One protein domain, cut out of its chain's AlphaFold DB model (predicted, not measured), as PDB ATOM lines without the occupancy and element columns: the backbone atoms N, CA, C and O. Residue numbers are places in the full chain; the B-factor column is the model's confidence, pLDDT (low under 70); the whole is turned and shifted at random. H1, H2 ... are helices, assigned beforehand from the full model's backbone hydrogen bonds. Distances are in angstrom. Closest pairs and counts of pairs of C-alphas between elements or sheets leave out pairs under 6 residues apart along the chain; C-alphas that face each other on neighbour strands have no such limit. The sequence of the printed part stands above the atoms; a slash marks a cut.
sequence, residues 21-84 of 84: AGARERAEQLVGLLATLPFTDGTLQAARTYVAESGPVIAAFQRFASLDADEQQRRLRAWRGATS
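AT A GLANCE: This is residues 21 to 84 of the 84 residues of an uncharacterized protein of Streptomyces sp. KhCrAH-43 (UniProt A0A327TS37). Four helices follow one another round a loose, open, elongated loop: H1 and H2 run side by side in opposite ways with a gap between them, H3 continues from H2 and passes near the beginning of H1, and H4 turns off steeply at the far end, so that the last printed residue comes back to 13.0 A from the first, C-alpha to C-alpha. No helix touches another, and the tight links turn the chain at the corners. The printed part has 64 residues with four named helices in the order H1, H2, H3, H4 and no named strand; the class is all helix. The whole is loose, with a radius of gyration of the C-alphas of 15.1 A, and spans 43 by 25 by 15 A.

HOW THE PARTS SIT: H1, residues 21 to 36, is the longest helix by residues. H2, residues 41 to 53, is close to it but not clearly touching; their closest C-alphas, those of Leu 30 and Ala 47, are 7.9 A apart. The lines of H1 and H2 stand at a shallow tilt of 5 degrees, opposite ways, with their centres 12.8 A apart. H3, residues 55 to 65, is also close to H1 but not clearly touching, and the closest C-alphas are those of Ala 23 and Val 57, 5.8 A apart. H1 and H3 run opposite ways at a steep tilt of 65 degrees. H2 and H3 meet only through their link. H4, residues 69 to 82, is close to H3 but not clearly touching, with the C-alphas of Phe 64 and Gln 72 closest at 6.8 A. H3 and H4 run opposite ways at a steep tilt of 58 degrees. H4 is apart from H1 and from H2. In H1, H2, H3 and H4 every backbone O i to N i+4 pair is within hydrogen-bond range.

IN THESE COORDINATES: H1 begins at C-alpha 21, (-33.611, 49.119, -23.853), and measures 23.1 A from first to last C-alpha. H2 begins at C-alpha 41, (-57.025, 56.726, -8.863), and measures 18.5 A. H3 measures 15.2 A from Gly 55 to Ala 65. H4 measures 20.0 A and ends at C-alpha 82, (-22.980, 47.140, -27.591).

THE WHOLE: The two C-alphas farthest apart are those of Thr 40 and Asp 70, at 42.9 A. Residues 35 to 42 stand free, and so do residues 65 to 71, of which 69 to 71 belong to H4. The links H1 to H2, H2 to H3 and H3 to H4 are tight, and the printed part has no cut. It ends at residue 84, the chain's last residue. The mean pLDDT of the printed part is 76.9; residues 33 to 38 and 82 to 84 are under 70.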
ATOM      1  N   ALA A  21     -34.296  48.860 -25.117       75.69
ATOM      2  CA  ALA A  21     -33.611  49.119 -23.853       75.69
ATOM      3  C   ALA A  21     -34.348  50.188 -23.035       75.69
ATOM      4  O   ALA A  21     -34.669  49.960 -21.868       75.69
ATOM      5  N   GLY A  22     -34.721  51.298 -23.682       76.44
ATOM      6  CA  GLY A  22     -35.541  52.339 -23.070       76.44
ATOM      7  C   GLY A  22     -36.901  51.808 -22.614       76.44
ATOM      8  O   GLY A  22     -37.357  52.168 -21.537       76.44
ATOM      9  N   ALA A  23     -37.523  50.903 -23.378       72.62
ATOM     10  CA  ALA A  23     -38.760  50.216 -23.004       72.62
ATOM     11  C   ALA A  23     -38.618  49.362 -21.740       72.62
ATOM     12  O   ALA A  23     -39.518  49.337 -20.900       72.62
ATOM     13  N   ARG A  24     -37.495  48.649 -21.614       70.69
ATOM     14  CA  ARG A  24     -37.205  47.789 -20.469       70.69
ATOM     15  C   ARG A  24     -37.018  48.606 -19.194       70.69
ATOM     16  O   ARG A  24     -37.671  48.303 -18.202       70.69
ATOM     17  N   GLU A  25     -36.166  49.628 -19.228       76.94
ATOM     18  CA  GLU A  25     -35.932  50.517 -18.079       76.94
ATOM     19  C   GLU A  25     -37.250  51.134 -17.597       76.94
ATOM     20  O   GLU A  25     -37.573  51.173 -16.411       76.94
ATOM     21  N   ARG A  26     -38.070  51.532 -18.565       72.56
ATOM     22  CA  ARG A  26     -39.417  52.037 -18.361       72.56
ATOM     23  C   ARG A  26     -40.343  51.024 -17.670       72.56
ATOM     24  O   ARG A  26     -40.958  51.338 -16.649       72.56
ATOM     25  N   ALA A  27     -40.400  49.791 -18.162       70.44
ATOM     26  CA  ALA A  27     -41.172  48.726 -17.526       70.44
ATOM     27  C   ALA A  27     -40.693  48.434 -16.091       70.44
ATOM     28  O   ALA A  27     -41.522  48.246 -15.203       70.44
ATOM     29  N   GLU A  28     -39.382  48.443 -15.843       74.12
ATOM     30  CA  GLU A  28     -38.801  48.251 -14.508       74.12
ATOM     31  C   GLU A  28     -39.208  49.379 -13.542       74.12
ATOM     32  O   GLU A  28     -39.623  49.098 -12.415       74.12
ATOM     33  N   GLN A  29     -39.195  50.639 -13.993       74.06
ATOM     34  CA  GLN A  29     -39.709  51.775 -13.215       74.06
ATOM     35  C   GLN A  29     -41.194  51.605 -12.877       74.06
ATOM     36  O   GLN A  29     -41.609  51.848 -11.743       74.06
ATOM     37  N   LEU A  30     -42.000  51.154 -13.840       71.69
ATOM     38  CA  LEU A  30     -43.434  50.972 -13.650       71.69
ATOM     39  C   LEU A  30     -43.737  49.825 -12.676       71.69
ATOM     40  O   LEU A  30     -44.577  49.980 -11.794       71.69
ATOM     41  N   VAL A  31     -43.002  48.713 -12.761       73.06
ATOM     42  CA  VAL A  31     -43.070  47.617 -11.779       73.06
ATOM     43  C   VAL A  31     -42.689  48.110 -10.380       73.06
ATOM     44  O   VAL A  31     -43.381  47.788  -9.415       73.06
ATOM     45  N   GLY A  32     -41.646  48.938 -10.261       70.56
ATOM     46  CA  GLY A  32     -41.253  49.555  -8.991       70.56
ATOM     47  C   GLY A  32     -42.335  50.464  -8.396       70.56
ATOM     48  O   GLY A  32     -42.609  50.398  -7.196       70.56
ATOM     49  N   LEU A  33     -43.005  51.265  -9.231       68.31
ATOM     50  CA  LEU A  33     -44.126  52.117  -8.816       68.31
ATOM     51  C   LEU A  33     -45.333  51.291  -8.350       68.31
ATOM     52  O   LEU A  33     -45.914  51.588  -7.307       68.31
ATOM     53  N   LEU A  34     -45.686  50.221  -9.071       67.12
ATOM     54  CA  LEU A  34     -46.785  49.326  -8.686       67.12
ATOM     55  C   LEU A  34     -46.485  48.539  -7.402       67.12
ATOM     56  O   LEU A  34     -47.408  48.205  -6.666       67.12
ATOM     57  N   ALA A  35     -45.213  48.251  -7.120       67.38
ATOM     58  CA  ALA A  35     -44.800  47.557  -5.904       67.38
ATOM     59  C   ALA A  35     -44.858  48.441  -4.643       67.38
ATOM     60  O   ALA A  35     -44.850  47.910  -3.533       67.38
ATOM     61  N   THR A  36     -44.887  49.771  -4.793       64.56
ATOM     62  CA  THR A  36     -44.696  50.720  -3.680       64.56
ATOM     63  C   THR A  36     -45.869  51.670  -3.436       64.56
ATOM     64  O   THR A  36     -45.952  52.249  -2.352       64.56
ATOM     65  N   LEU A  37     -46.801  51.824  -4.384       61.66
ATOM     66  CA  LEU A  37     -47.949  52.725  -4.244       61.66
ATOM     67  C   LEU A  37     -49.233  51.981  -3.834       61.66
ATOM     68  O   LEU A  37     -49.544  50.933  -4.402       61.66
ATOM     69  N   PRO A  38     -50.054  52.535  -2.916       65.81
ATOM     70  CA  PRO A  38     -51.440  52.101  -2.806       65.81
ATOM     71  C   PRO A  38     -52.134  52.392  -4.142       65.81
ATOM     72  O   PRO A  38     -52.086  53.526  -4.626       65.81
ATOM     73  N   PHE A  39     -52.762  51.373  -4.741       70.75
ATOM     74  CA  PHE A  39     -53.520  51.497  -5.989       70.75
ATOM     75  C   PHE A  39     -54.692  52.468  -5.798       70.75
ATOM     76  O   PHE A  39     -55.798  52.102  -5.415       70.75
ATOM     77  N   THR A  40     -54.400  53.736  -6.035       75.88
ATOM     78  CA  THR A  40     -55.309  54.877  -5.977       75.88
ATOM     79  C   THR A  40     -55.634  55.329  -7.396       75.88
ATOM     80  O   THR A  40     -54.909  55.007  -8.343       75.88
ATOM     81  N   ASP A  41     -56.672  56.148  -7.558       74.50
ATOM     82  CA  ASP A  41     -57.025  56.726  -8.863       74.50
ATOM     83  C   ASP A  41     -55.861  57.506  -9.501       74.50
ATOM     84  O   ASP A  41     -55.669  57.460 -10.716       74.50
ATOM     85  N   GLY A  42     -55.009  58.144  -8.687       74.44
ATOM     86  CA  GLY A  42     -53.790  58.808  -9.162       74.44
ATOM     87  C   GLY A  42     -52.768  57.840  -9.772       74.44
ATOM     88  O   GLY A  42     -52.139  58.158 -10.780       74.44
ATOM     89  N   THR A  43     -52.658  56.627  -9.226       74.44
ATOM     90  CA  THR A  43     -51.781  55.571  -9.765       74.44
ATOM     91  C   THR A  43     -52.323  55.044 -11.093       74.44
ATOM     92  O   THR A  43     -51.573  54.870 -12.054       74.44
ATOM     93  N   LEU A  44     -53.644  54.864 -11.187       74.31
ATOM     94  CA  LEU A  44     -54.309  54.472 -12.428       74.31
ATOM     95  C   LEU A  44     -54.144  55.538 -13.523       74.31
ATOM     96  O   LEU A  44     -53.904  55.196 -14.682       74.31
ATOM     97  N   GLN A  45     -54.227  56.822 -13.173       79.25
ATOM     98  CA  GLN A  45     -54.032  57.920 -14.120       79.25
ATOM     99  C   GLN A  45     -52.576  58.028 -14.599       79.25
ATOM    100  O   GLN A  45     -52.337  58.223 -15.795       79.25
ATOM    101  N   ALA A  46     -51.603  57.848 -13.700       75.50
ATOM    102  CA  ALA A  46     -50.187  57.796 -14.056       75.50
ATOM    103  C   ALA A  46     -49.894  56.626 -15.010       75.50
ATOM    104  O   ALA A  46     -49.269  56.823 -16.051       75.50
ATOM    105  N   ALA A  47     -50.435  55.436 -14.727       73.56
ATOM    106  CA  ALA A  47     -50.300  54.273 -15.600       73.56
ATOM    107  C   ALA A  47     -50.925  54.503 -16.989       73.56
ATOM    108  O   ALA A  47     -50.316  54.169 -18.003       73.56
ATOM    109  N   ARG A  48     -52.112  55.121 -17.067       75.06
ATOM    110  CA  ARG A  48     -52.760  55.452 -18.352       75.06
ATOM    111  C   ARG A  48     -51.946  56.446 -19.175       75.06
ATOM    112  O   ARG A  48     -51.779  56.237 -20.374       75.06
ATOM    113  N   THR A  49     -51.436  57.496 -18.534       79.50
ATOM    114  CA  THR A  49     -50.587  58.514 -19.182       79.50
ATOM    115  C   THR A  49     -49.334  57.862 -19.756       79.50
ATOM    116  O   THR A  49     -48.998  58.040 -20.922       79.50
ATOM    117  N   TYR A  50     -48.716  56.993 -18.968       73.94
ATOM    118  CA  TYR A  50     -47.528  56.270 -19.372       73.94
ATOM    119  C   TYR A  50     -47.742  55.326 -20.559       73.94
ATOM    120  O   TYR A  50     -46.944  55.284 -21.497       73.94
ATOM    121  N   VAL A  51     -48.835  54.557 -20.539       73.31
ATOM    122  CA  VAL A  51     -49.201  53.669 -21.649       73.31
ATOM    123  C   VAL A  51     -49.463  54.480 -22.920       73.31
ATOM    124  O   VAL A  51     -49.018  54.075 -23.993       73.31
ATOM    125  N   ALA A  52     -50.115  55.643 -22.809       78.19
ATOM    126  CA  ALA A  52     -50.356  56.532 -23.946       78.19
ATOM    127  C   ALA A  52     -49.048  57.058 -24.571       78.19
ATOM    128  O   ALA A  52     -48.919  57.101 -25.793       78.19
ATOM    129  N   GLU A  53     -48.048  57.387 -23.752       78.75
ATOM    130  CA  GLU A  53     -46.727  57.850 -24.209       78.75
ATOM    131  C   GLU A  53     -45.824  56.724 -24.743       78.75
ATOM    132  O   GLU A  53     -44.823  56.978 -25.415       78.75
ATOM    133  N   SER A  54     -46.175  55.462 -24.484       75.38
ATOM    134  CA  SER A  54     -45.374  54.289 -24.861       75.38
ATOM    135  C   SER A  54     -45.586  53.818 -26.306       75.38
ATOM    136  O   SER A  54     -45.009  52.810 -26.712       75.38
ATOM    137  N   GLY A  55     -46.369  54.532 -27.123       77.88
ATOM    138  CA  GLY A  55     -46.659  54.168 -28.520       77.88
ATOM    139  C   GLY A  55     -45.427  53.806 -29.377       77.88
ATOM    140  O   GLY A  55     -45.433  52.748 -30.011       77.88
ATOM    141  N   PRO A  56     -44.340  54.603 -29.373       77.75
ATOM    142  CA  PRO A  56     -43.118  54.285 -30.121       77.75
ATOM    143  C   PRO A  56     -42.433  52.991 -29.661       77.75
ATOM    144  O   PRO A  56     -41.933  52.222 -30.482       77.75
ATOM    145  N   VAL A  57     -42.453  52.735 -28.351       74.31
ATOM    146  CA  VAL A  57     -41.913  51.521 -27.727       74.31
ATOM    147  C   VAL A  57     -42.737  50.297 -28.125       74.31
ATOM    148  O   VAL A  57     -42.177  49.285 -28.541       74.31
ATOM    149  N   ILE A  58     -44.067  50.402 -28.062       77.38
ATOM    150  CA  ILE A  58     -44.987  49.330 -28.461       77.38
ATOM    151  C   ILE A  58     -44.770  48.973 -29.936       77.38
ATOM    152  O   ILE A  58     -44.663  47.796 -30.277       77.38
ATOM    153  N   ALA A  59     -44.632  49.977 -30.807       81.38
ATOM    154  CA  ALA A  59     -44.373  49.765 -32.227       81.38
ATOM    155  C   ALA A  59     -43.017  49.083 -32.483       81.38
ATOM    156  O   ALA A  59     -42.939  48.176 -33.309       81.38
ATOM    157  N   ALA A  60     -41.954  49.475 -31.772       80.44
ATOM    158  CA  ALA A  60     -40.649  48.816 -31.870       80.44
ATOM    159  C   ALA A  60     -40.714  47.352 -31.408       80.44
ATOM    160  O   ALA A  60     -40.181  46.468 -32.079       80.44
ATOM    161  N   PHE A  61     -41.441  47.074 -30.321       80.94
ATOM    162  CA  PHE A  61     -41.644  45.716 -29.820       80.94
ATOM    163  C   PHE A  61     -42.422  44.847 -30.815       80.94
ATOM    164  O   PHE A  61     -42.041  43.710 -31.071       80.94
ATOM    165  N   GLN A  62     -43.472  45.391 -31.436       84.38
ATOM    166  CA  GLN A  62     -44.240  44.702 -32.478       84.38
ATOM    167  C   GLN A  62     -43.399  44.429 -33.731       84.38
ATOM    168  O   GLN A  62     -43.448  43.323 -34.268       84.38
ATOM    169  N   ARG A  63     -42.584  45.398 -34.172       84.31
ATOM    170  CA  ARG A  63     -41.634  45.194 -35.278       84.31
ATOM    171  C   ARG A  63     -40.638  44.090 -34.950       84.31
ATOM    172  O   ARG A  63     -40.444  43.197 -35.767       84.31
ATOM    173  N   PHE A  64     -40.054  44.108 -33.755       83.12
ATOM    174  CA  PHE A  64     -39.125  43.070 -33.316       83.12
ATOM    175  C   PHE A  64     -39.797  41.691 -33.235       83.12
ATOM    176  O   PHE A  64     -39.248  40.713 -33.733       83.12
ATOM    177  N   ALA A  65     -41.012  41.620 -32.687       83.38
ATOM    178  CA  ALA A  65     -41.791  40.388 -32.582       83.38
ATOM    179  C   ALA A  65     -42.222  39.817 -33.946       83.38
ATOM    180  O   ALA A  65     -42.470  38.620 -34.048       83.38
ATOM    181  N   SER A  66     -42.299  40.653 -34.988       87.19
ATOM    182  CA  SER A  66     -42.592  40.209 -36.359       87.19
ATOM    183  C   SER A  66     -41.403  39.556 -37.077       87.19
ATOM    184  O   SER A  66     -41.584  38.976 -38.147       87.19
ATOM    185  N   LEU A  67     -40.193  39.648 -36.513       87.88
ATOM    186  CA  LEU A  67     -38.993  39.007 -37.054       87.88
ATOM    187  C   LEU A  67     -38.994  37.505 -36.749       87.88
ATOM    188  O   LEU A  67     -39.571  37.069 -35.752       87.88
ATOM    189  N   ASP A  68     -38.280  36.722 -37.556       93.12
ATOM    190  CA  ASP A  68     -37.998  35.325 -37.228       93.12
ATOM    191  C   ASP A  68     -37.061  35.192 -36.010       93.12
ATOM    192  O   ASP A  68     -36.340  36.121 -35.637       93.12
ATOM    193  N   ALA A  69     -37.084  34.021 -35.369       87.25
ATOM    194  CA  ALA A  69     -36.350  33.769 -34.129       87.25
ATOM    195  C   ALA A  69     -34.823  33.930 -34.281       87.25
ATOM    196  O   ALA A  69     -34.165  34.441 -33.368       87.25
ATOM    197  N   ASP A  70     -34.265  33.555 -35.436       90.88
ATOM    198  CA  ASP A  70     -32.828  33.652 -35.701       90.88
ATOM    199  C   ASP A  70     -32.387  35.115 -35.798       90.88
ATOM    200  O   ASP A  70     -31.351  35.514 -35.247       90.88
ATOM    201  N   GLU A  71     -33.197  35.941 -36.454       86.75
ATOM    202  CA  GLU A  71     -32.982  37.373 -36.576       86.75
ATOM    203  C   GLU A  71     -33.179  38.095 -35.240       86.75
ATOM    204  O   GLU A  71     -32.350  38.934 -34.867       86.75
ATOM    205  N   GLN A  72     -34.194  37.715 -34.459       85.88
ATOM    206  CA  GLN A  72     -34.363  38.202 -33.088       85.88
ATOM    207  C   GLN A  72     -33.116  37.902 -32.237       85.88
ATOM    208  O   GLN A  72     -32.564  38.798 -31.592       85.88
ATOM    209  N   GLN A  73     -32.606  36.664 -32.270       88.00
ATOM    210  CA  GLN A  73     -31.400  36.274 -31.532       88.00
ATOM    211  C   GLN A  73     -30.130  36.957 -32.039       88.00
ATOM    212  O   GLN A  73     -29.236  37.241 -31.235       88.00
ATOM    213  N   ARG A  74     -29.999  37.215 -33.345       87.69
ATOM    214  CA  ARG A  74     -28.888  38.015 -33.885       87.69
ATOM    215  C   ARG A  74     -28.903  39.422 -33.306       87.69
ATOM    216  O   ARG A  74     -27.884  39.869 -32.779       87.69
ATOM    217  N   ARG A  75     -30.053  40.093 -33.358       83.31
ATOM    218  CA  ARG A  75     -30.202  41.471 -32.875       83.31
ATOM    219  C   ARG A  75     -29.994  41.579 -31.369       83.31
ATOM    220  O   ARG A  75     -29.259  42.454 -30.928       83.31
ATOM    221  N   LEU A  76     -30.530  40.643 -30.584       83.19
ATOM    222  CA  LEU A  76     -30.292  40.604 -29.135       83.19
ATOM    223  C   LEU A  76     -28.815  40.389 -28.786       83.19
ATOM    224  O   LEU A  76     -28.327  40.983 -27.828       83.19
ATOM    225  N   ARG A  77     -28.092  39.551 -29.540       85.06
ATOM    226  CA  ARG A  77     -26.643  39.369 -29.346       85.06
ATOM    227  C   ARG A  77     -25.865  40.637 -29.682       85.06
ATOM    228  O   ARG A  77     -24.991  41.014 -28.909       85.06
ATOM    229  N   ALA A  78     -26.203  41.290 -30.792       83.94
ATOM    230  CA  ALA A  78     -25.583  42.552 -31.190       83.94
ATOM    231  C   ALA A  78     -25.799  43.642 -30.131       83.94
ATOM    232  O   ALA A  78     -24.852  44.321 -29.753       83.94
ATOM    233  N   TRP A  79     -27.017  43.745 -29.594       80.94
ATOM    234  CA  TRP A  79     -27.335  44.668 -28.508       80.94
ATOM    235  C   TRP A  79     -26.496  44.414 -27.257       80.94
ATOM    236  O   TRP A  79     -25.817  45.322 -26.795       80.94
ATOM    237  N   ARG A  80     -26.467  43.171 -26.751       79.62
ATOM    238  CA  ARG A  80     -25.699  42.834 -25.538       79.62
ATOM    239  C   ARG A  80     -24.215  43.169 -25.660       79.62
ATOM    240  O   ARG A  80     -23.619  43.537 -24.662       79.62
ATOM    241  N   GLY A  81     -23.640  43.020 -26.855       77.50
ATOM    242  CA  GLY A  81     -22.245  43.384 -27.115       77.50
ATOM    243  C   GLY A  81     -22.007  44.888 -27.285       77.50
ATOM    244  O   GLY A  81     -20.863  45.317 -27.233       77.50
ATOM    245  N   ALA A  82     -23.058  45.683 -27.509       68.38
ATOM    246  CA  ALA A  82     -22.980  47.140 -27.591       68.38
ATOM    247  C   ALA A  82     -23.200  47.826 -26.230       68.38
ATOM    248  O   ALA A  82     -22.755  48.954 -26.044       68.38
ATOM    249  N   THR A  83     -23.898  47.171 -25.293       63.62
ATOM    250  CA  THR A  83     -24.161  47.700 -23.939       63.62
ATOM    251  C   THR A  83     -23.118  47.285 -22.889       63.62
ATOM    252  O   THR A  83     -23.189  47.768 -21.761       63.62
ATOM    253  N   SER A  84     -22.194  46.378 -23.231       53.94
ATOM    254  CA  SER A  84     -21.068  45.915 -22.396       53.94
ATOM    255  C   SER A  84     -19.799  46.717 -22.647       53.94
ATOM    256  O   SER A  84     -19.131  47.078 -21.656       53.94
TER     257      SER A  84